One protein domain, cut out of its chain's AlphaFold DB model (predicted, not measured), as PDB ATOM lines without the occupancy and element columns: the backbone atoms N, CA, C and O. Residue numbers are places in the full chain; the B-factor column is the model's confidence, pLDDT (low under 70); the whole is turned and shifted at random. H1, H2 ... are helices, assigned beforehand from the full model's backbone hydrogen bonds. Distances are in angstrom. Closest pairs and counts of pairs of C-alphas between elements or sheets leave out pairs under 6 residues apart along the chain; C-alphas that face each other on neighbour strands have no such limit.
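What this domain is: This is residues 2 to 57 of the 163 residues of an uncharacterized protein of Colocasia esculenta (UniProt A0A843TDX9). H1 folds back beside part of the longer H2 in a helical hairpin, and residues 37 to 44 stick out on the way to a short helix, H3, which touches neither. The 56 printed residues, class all helix, hold three named helices, H1, H2, H3 along the chain, and no named strand. The whole is a loose rod, radius of gyration of the C-alphas 14.7 A, spanning 44 by 20 by 14 A.

Where its parts are: Find C-alpha 2 at (34.631, -5.460, -51.645); from there H1, residues 2 to 14, runs 18.2 A. H2, residues 21 to 38, runs 25.9 A. H3, residues 47 to 55, ends at C-alpha 55, (28.106, -11.309, -33.139), after 12.3 A.

How they stand to each other: Look at residues 4 to 8 of H1 and 24 to 28 of H2: with these alone the hairpin's helices touch, closest at the C-alphas of Glu 4 and Ile 28, 6.3 A apart. They run opposite ways at a shallow tilt of 33 degrees, only just short of steep. H3 is apart from both. In H1, H2 and H3 every O i to N i+4 pair is within hydrogen-bond range.

The domain as a whole: The C-alphas farthest apart, of Ala 16 and Ala 44, are 43.7 A apart. The printed part has no cut, and both links are short. Residues 37 to 44 have pLDDT under 70.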
ATOM      1  N   ILE A   2      34.418  -4.703 -50.384       71.69
ATOM      2  CA  ILE A   2      34.631  -5.460 -51.645       71.69
ATOM      3  C   ILE A   2      36.051  -5.259 -52.215       71.69
ATOM      4  O   ILE A   2      36.630  -6.157 -52.824       71.69
ATOM      5  N   TRP A   3      36.653  -4.105 -51.924       73.25
ATOM      6  CA  TRP A   3      38.018  -3.748 -52.316       73.25
ATOM      7  C   TRP A   3      39.108  -4.734 -51.858       73.25
ATOM      8  O   TRP A   3      40.036  -5.006 -52.612       73.25
ATOM      9  N   GLU A   4      39.010  -5.310 -50.655       79.06
ATOM     10  CA  GLU A   4      40.020  -6.263 -50.159       79.06
ATOM     11  C   GLU A   4      39.958  -7.602 -50.907       79.06
ATOM     12  O   GLU A   4      40.998  -8.181 -51.219       79.06
ATOM     13  N   LEU A   5      38.752  -8.056 -51.270       82.44
ATOM     14  CA  LEU A   5      38.557  -9.240 -52.114       82.44
ATOM     15  C   LEU A   5      39.106  -9.007 -53.519       82.44
ATOM     16  O   LEU A   5      39.819  -9.853 -54.058       82.44
ATOM     17  N   TRP A   6      38.811  -7.840 -54.099       84.06
ATOM     18  CA  TRP A   6      39.321  -7.468 -55.413       84.06
ATOM     19  C   TRP A   6      40.855  -7.404 -55.426       84.06
ATOM     20  O   TRP A   6      41.472  -8.023 -56.292       84.06
ATOM     21  N   LYS A   7      41.479  -6.759 -54.427       80.81
ATOM     22  CA  LYS A   7      42.944  -6.727 -54.276       80.81
ATOM     23  C   LYS A   7      43.531  -8.128 -54.139       80.81
ATOM     24  O   LYS A   7      44.485  -8.449 -54.839       80.81
ATOM     25  N   GLY A   8      42.944  -8.966 -53.281       84.25
ATOM     26  CA  GLY A   8      43.384 -10.348 -53.100       84.25
ATOM     27  C   GLY A   8      43.360 -11.131 -54.414       84.25
ATOM     28  O   GLY A   8      44.346 -11.764 -54.784       84.25
ATOM     29  N   ARG A   9      42.271 -11.004 -55.182       84.38
ATOM     30  CA  ARG A   9      42.146 -11.619 -56.509       84.38
ATOM     31  C   ARG A   9      43.202 -11.102 -57.492       84.38
ATOM     32  O   ARG A   9      43.781 -11.904 -58.220       84.38
ATOM     33  N   CYS A  10      43.450  -9.793 -57.526       81.62
ATOM     34  CA  CYS A  10      44.450  -9.199 -58.415       81.62
ATOM     35  C   CYS A  10      45.867  -9.675 -58.083       81.62
ATOM     36  O   CYS A  10      46.602 -10.032 -58.995       81.62
ATOM     37  N   VAL A  11      46.231  -9.764 -56.805       84.19
ATOM     38  CA  VAL A  11      47.556 -10.252 -56.393       84.19
ATOM     39  C   VAL A  11      47.758 -11.722 -56.776       84.19
ATOM     40  O   VAL A  11      48.814 -12.086 -57.289       84.19
ATOM     41  N   VAL A  12      46.736 -12.565 -56.601       84.94
ATOM     42  CA  VAL A  12      46.804 -13.973 -57.031       84.94
ATOM     43  C   VAL A  12      46.930 -14.084 -58.554       84.94
ATOM     44  O   VAL A  12      47.697 -14.907 -59.047       84.94
ATOM     45  N   ARG A  13      46.191 -13.258 -59.308       84.75
ATOM     46  CA  ARG A  13      46.130 -13.338 -60.776       84.75
ATOM     47  C   ARG A  13      47.327 -12.704 -61.486       84.75
ATOM     48  O   ARG A  13      47.744 -13.234 -62.508       84.75
ATOM     49  N   TYR A  14      47.833 -11.579 -60.988       83.69
ATOM     50  CA  TYR A  14      48.822 -10.755 -61.693       83.69
ATOM     51  C   TYR A  14      50.211 -10.776 -61.047       83.69
ATOM     52  O   TYR A  14      51.194 -10.643 -61.766       83.69
ATOM     53  N   ASP A  15      50.311 -11.013 -59.735       83.38
ATOM     54  CA  ASP A  15      51.600 -11.040 -59.025       83.38
ATOM     55  C   ASP A  15      52.068 -12.468 -58.682       83.38
ATOM     56  O   ASP A  15      53.096 -12.632 -58.027       83.38
ATOM     57  N   ALA A  16      51.302 -13.501 -59.068       83.00
ATOM     58  CA  ALA A  16      51.546 -14.925 -58.782       83.00
ATOM     59  C   ALA A  16      51.779 -15.260 -57.290       83.00
ATOM     60  O   ALA A  16      52.324 -16.310 -56.941       83.00
ATOM     61  N   LYS A  17      51.348 -14.381 -56.379       84.31
ATOM     62  CA  LYS A  17      51.497 -14.567 -54.933       84.31
ATOM     63  C   LYS A  17      50.314 -15.351 -54.384       84.31
ATOM     64  O   LYS A  17      49.159 -15.057 -54.686       84.31
ATOM     65  N   LYS A  18      50.590 -16.315 -53.505       82.50
ATOM     66  CA  LYS A  18      49.546 -16.989 -52.726       82.50
ATOM     67  C   LYS A  18      49.143 -16.103 -51.553       82.50
ATOM     68  O   LYS A  18      49.986 -15.711 -50.753       82.50
ATOM     69  N   ILE A  19      47.849 -15.820 -51.448       84.44
ATOM     70  CA  ILE A  19      47.257 -15.144 -50.292       84.44
ATOM     71  C   ILE A  19      46.370 -16.150 -49.568       84.44
ATOM     72  O   ILE A  19      45.573 -16.842 -50.201       84.44
ATOM     73  N   GLN A  20      46.489 -16.222 -48.243       87.81
ATOM     74  CA  GLN A  20      45.577 -17.024 -47.440       87.81
ATOM     75  C   GLN A  20      44.240 -16.301 -47.275       87.81
ATOM     76  O   GLN A  20      44.196 -15.104 -46.985       87.81
ATOM     77  N   ALA A  21      43.130 -17.033 -47.392       83.88
ATOM     78  CA  ALA A  21      41.794 -16.467 -47.193       83.88
ATOM     79  C   ALA A  21      41.651 -15.783 -45.819       83.88
ATOM     80  O   ALA A  21      41.010 -14.738 -45.713       83.88
ATOM     81  N   GLY A  22      42.321 -16.319 -44.789       86.56
ATOM     82  CA  GLY A  22      42.360 -15.735 -43.448       86.56
ATOM     83  C   GLY A  22      42.910 -14.306 -43.411       86.56
ATOM     84  O   GLY A  22      42.367 -13.468 -42.695       86.56
ATOM     85  N   ASP A  23      43.917 -13.985 -44.229       85.62
ATOM     86  CA  ASP A  23      44.490 -12.635 -44.300       85.62
ATOM     87  C   ASP A  23      43.532 -11.634 -44.946       85.62
ATOM     88  O   ASP A  23      43.405 -10.501 -44.476       85.62
ATOM     89  N   ILE A  24      42.808 -12.065 -45.983       84.75
ATOM     90  CA  ILE A  24      41.779 -11.248 -46.637       84.75
ATOM     91  C   ILE A  24      40.631 -10.985 -45.657       84.75
ATOM     92  O   ILE A  24      40.228  -9.837 -45.478       84.75
ATOM     93  N   ILE A  25      40.144 -12.023 -44.967       85.38
ATOM     94  CA  ILE A  25      39.075 -11.904 -43.963       85.38
ATOM     95  C   ILE A  25      39.505 -10.976 -42.823       85.38
ATOM     96  O   ILE A  25      38.742 -10.095 -42.425       85.38
ATOM     97  N   ARG A  26      40.733 -11.124 -42.317       85.56
ATOM     98  CA  ARG A  26      41.297 -10.248 -41.283       85.56
ATOM     99  C   ARG A  26      41.375  -8.796 -41.757       85.56
ATOM    100  O   ARG A  26      40.954  -7.906 -41.023       85.56
ATOM    101  N   SER A  27      41.850  -8.554 -42.980       84.19
ATOM    102  CA  SER A  27      41.895  -7.214 -43.578       84.19
ATOM    103  C   SER A  27      40.497  -6.599 -43.712       84.19
ATOM    104  O   SER A  27      40.291  -5.426 -43.397       84.19
ATOM    105  N   ILE A  28      39.497  -7.391 -44.115       85.31
ATOM    106  CA  ILE A  28      38.099  -6.946 -44.185       85.31
ATOM    107  C   ILE A  28      37.589  -6.559 -42.796       85.31
ATOM    108  O   ILE A  28      37.068  -5.456 -42.640       85.31
ATOM    109  N   LYS A  29      37.777  -7.420 -41.787       81.56
ATOM    110  CA  LYS A  29      37.346  -7.154 -40.406       81.56
ATOM    111  C   LYS A  29      37.960  -5.867 -39.858       81.56
ATOM    112  O   LYS A  29      37.231  -5.022 -39.353       81.56
ATOM    113  N   LEU A  30      39.272  -5.682 -40.020       80.88
ATOM    114  CA  LEU A  30      39.970  -4.477 -39.559       80.88
ATOM    115  C   LEU A  30      39.464  -3.208 -40.254       80.88
ATOM    116  O   LEU A  30      39.231  -2.202 -39.588       80.88
ATOM    117  N   ASN A  31      39.238  -3.255 -41.571       80.44
ATOM    118  CA  ASN A  31      38.682  -2.121 -42.309       80.44
ATOM    119  C   ASN A  31      37.257  -1.773 -41.857       80.44
ATOM    120  O   ASN A  31      36.920  -0.592 -41.776       80.44
ATOM    121  N   ILE A  32      36.429  -2.780 -41.560       79.19
ATOM    122  CA  ILE A  32      35.084  -2.569 -41.013       79.19
ATOM    123  C   ILE A  32      35.194  -1.928 -39.629       79.19
ATOM    124  O   ILE A  32      34.671  -0.833 -39.462       79.19
ATOM    125  N   CYS A  33      35.941  -2.517 -38.683       75.00
ATOM    126  CA  CYS A  33      36.161  -1.936 -37.348       75.00
ATOM    127  C   CYS A  33      36.607  -0.473 -37.427       75.00
ATOM    128  O   CYS A  33      36.051   0.399 -36.767       75.00
ATOM    129  N   PHE A  34      37.616  -0.196 -38.254       73.62
ATOM    130  CA  PHE A  34      38.161   1.144 -38.410       73.62
ATOM    131  C   PHE A  34      37.135   2.126 -38.980       73.62
ATOM    132  O   PHE A  34      37.045   3.254 -38.501       73.62
ATOM    133  N   SER A  35      36.350   1.699 -39.974       70.00
ATOM    134  CA  SER A  35      35.287   2.526 -40.550       70.00
ATOM    135  C   SER A  35      34.217   2.815 -39.502       70.00
ATOM    136  O   SER A  35      33.947   3.978 -39.241       70.00
ATOM    137  N   LEU A  36      33.713   1.784 -38.817       70.88
ATOM    138  CA  LEU A  36      32.706   1.900 -37.757       70.88
ATOM    139  C   LEU A  36      33.133   2.834 -36.614       70.88
ATOM    140  O   LEU A  36      32.299   3.555 -36.076       70.88
ATOM    141  N   ASN A  37      34.423   2.849 -36.270       67.69
ATOM    142  CA  ASN A  37      34.966   3.717 -35.222       67.69
ATOM    143  C   ASN A  37      35.170   5.169 -35.677       67.69
ATOM    144  O   ASN A  37      35.236   6.067 -34.842       67.69
ATOM    145  N   LYS A  38      35.311   5.413 -36.984       66.31
ATOM    146  CA  LYS A  38      35.533   6.756 -37.544       66.31
ATOM    147  C   LYS A  38      34.283   7.389 -38.142       66.31
ATOM    148  O   LYS A  38      34.260   8.601 -38.347       66.31
ATOM    149  N   THR A  39      33.258   6.601 -38.446       59.03
ATOM    150  CA  THR A  39      32.014   7.093 -39.032       59.03
ATOM    151  C   THR A  39      30.972   7.341 -37.960       59.03
ATOM    152  O   THR A  39      30.625   6.455 -37.188       59.03
ATOM    153  N   THR A  40      30.409   8.542 -37.978       57.94
ATOM    154  CA  THR A  40      29.196   8.878 -37.237       57.94
ATOM    155  C   THR A  40      27.992   8.448 -38.068       57.94
ATOM    156  O   THR A  40      27.705   9.036 -39.110       57.94
ATOM    157  N   PHE A  41      27.330   7.376 -37.646       60.84
ATOM    158  CA  PHE A  41      26.127   6.870 -38.306       60.84
ATOM    159  C   PHE A  41      24.953   7.823 -38.111       60.84
ATOM    160  O   PHE A  41      24.584   8.102 -36.975       60.84
ATOM    161  N   SER A  42      24.355   8.265 -39.223       55.38
ATOM    162  CA  SER A  42      23.247   9.233 -39.256       55.38
ATOM    163  C   SER A  42      21.981   8.745 -38.545       55.38
ATOM    164  O   SER A  42      21.173   9.563 -38.115       55.38
ATOM    165  N   SER A  43      21.816   7.428 -38.418       62.41
ATOM    166  CA  SER A  43      20.661   6.758 -37.823       62.41
ATOM    167  C   SER A  43      21.107   5.698 -36.816       62.41
ATOM    168  O   SER A  43      22.165   5.085 -36.976       62.41
ATOM    169  N   ALA A  44      20.286   5.471 -35.789       67.25
ATOM    170  CA  ALA A  44      20.482   4.361 -34.861       67.25
ATOM    171  C   ALA A  44      20.393   3.013 -35.613       67.25
ATOM    172  O   ALA A  44      19.616   2.906 -36.568       67.25
ATOM    173  N   PRO A  45      21.180   1.999 -35.214       71.06
ATOM    174  CA  PRO A  45      21.107   0.670 -35.808       71.06
ATOM    175  C   PRO A  45      19.762   0.037 -35.447       71.06
ATOM    176  O   PRO A  45      19.236   0.259 -34.352       71.06
ATOM    177  N   THR A  46      19.205  -0.780 -36.339       77.38
ATOM    178  CA  THR A  46      18.073  -1.622 -35.943       77.38
ATOM    179  C   THR A  46      18.539  -2.662 -34.912       77.38
ATOM    180  O   THR A  46      19.734  -2.966 -34.839       77.38
ATOM    181  N   PRO A  47      17.632  -3.269 -34.124       78.12
ATOM    182  CA  PRO A  47      18.000  -4.360 -33.219       78.12
ATOM    183  C   PRO A  47      18.711  -5.523 -33.932       78.12
ATOM    184  O   PRO A  47      19.621  -6.132 -33.373       78.12
ATOM    185  N   VAL A  48      18.342  -5.790 -35.192       81.56
ATOM    186  CA  VAL A  48      18.984  -6.804 -36.042       81.56
ATOM    187  C   VAL A  48      20.415  -6.395 -36.389       81.56
ATOM    188  O   VAL A  48      21.336  -7.193 -36.220       81.56
ATOM    189  N   ASP A  49      20.626  -5.145 -36.807       76.62
ATOM    190  CA  ASP A  49      21.968  -4.624 -37.093       76.62
ATOM    191  C   ASP A  49      22.851  -4.683 -35.846       76.62
ATOM    192  O   ASP A  49      24.007  -5.096 -35.918       76.62
ATOM    193  N   GLN A  50      22.299  -4.326 -34.684       76.50
ATOM    194  CA  GLN A  50      23.010  -4.371 -33.412       76.50
ATOM    195  C   GLN A  50      23.431  -5.801 -33.049       76.50
ATOM    196  O   GLN A  50      24.577  -6.013 -32.655       76.50
ATOM    197  N   GLN A  51      22.550  -6.786 -33.240       80.00
ATOM    198  CA  GLN A  51      22.865  -8.194 -33.004       80.00
ATOM    199  C   GLN A  51      23.952  -8.705 -33.962       80.00
ATOM    200  O   GLN A  51      24.884  -9.387 -33.539       80.00
ATOM    201  N   ILE A  52      23.879  -8.346 -35.248       80.50
ATOM    202  CA  ILE A  52      24.912  -8.691 -36.234       80.50
ATOM    203  C   ILE A  52      26.254  -8.088 -35.813       80.50
ATOM    204  O   ILE A  52      27.259  -8.793 -35.750       80.50
ATOM    205  N   LEU A  53      26.278  -6.799 -35.476       77.56
ATOM    206  CA  LEU A  53      27.492  -6.101 -35.062       77.56
ATOM    207  C   LEU A  53      28.118  -6.740 -33.815       77.56
ATOM    208  O   LEU A  53      29.323  -6.989 -33.808       77.56
ATOM    209  N   GLN A  54      27.306  -7.092 -32.814       79.25
ATOM    210  CA  GLN A  54      27.754  -7.788 -31.605       79.25
ATOM    211  C   GLN A  54      28.322  -9.180 -31.907       79.25
ATOM    212  O   GLN A  54      29.407  -9.505 -31.431       79.25
ATOM    213  N   ASN A  55      27.650  -9.968 -32.752       81.75
ATOM    214  CA  ASN A  55      28.106 -11.309 -33.139       81.75
ATOM    215  C   ASN A  55      29.481 -11.292 -33.824       81.75
ATOM    216  O   ASN A  55      30.237 -12.259 -33.730       81.75
ATOM    217  N   TYR A  56      29.821 -10.195 -34.501       75.75
ATOM    218  CA  TYR A  56      31.124 -10.006 -35.136       75.75
ATOM    219  C   TYR A  56      32.116  -9.177 -34.298       75.75
ATOM    220  O   TYR A  56      33.232  -8.932 -34.762       75.75
ATOM    221  N   GLY A  57      31.754  -8.797 -33.066       76.31
ATOM    222  CA  GLY A  57      32.622  -8.080 -32.126       76.31
ATOM    223  C   GLY A  57      32.836  -6.598 -32.456       76.31
ATOM    224  O   GLY A  57      33.871  -6.035 -32.107       76.31
TER     225      GLY A  57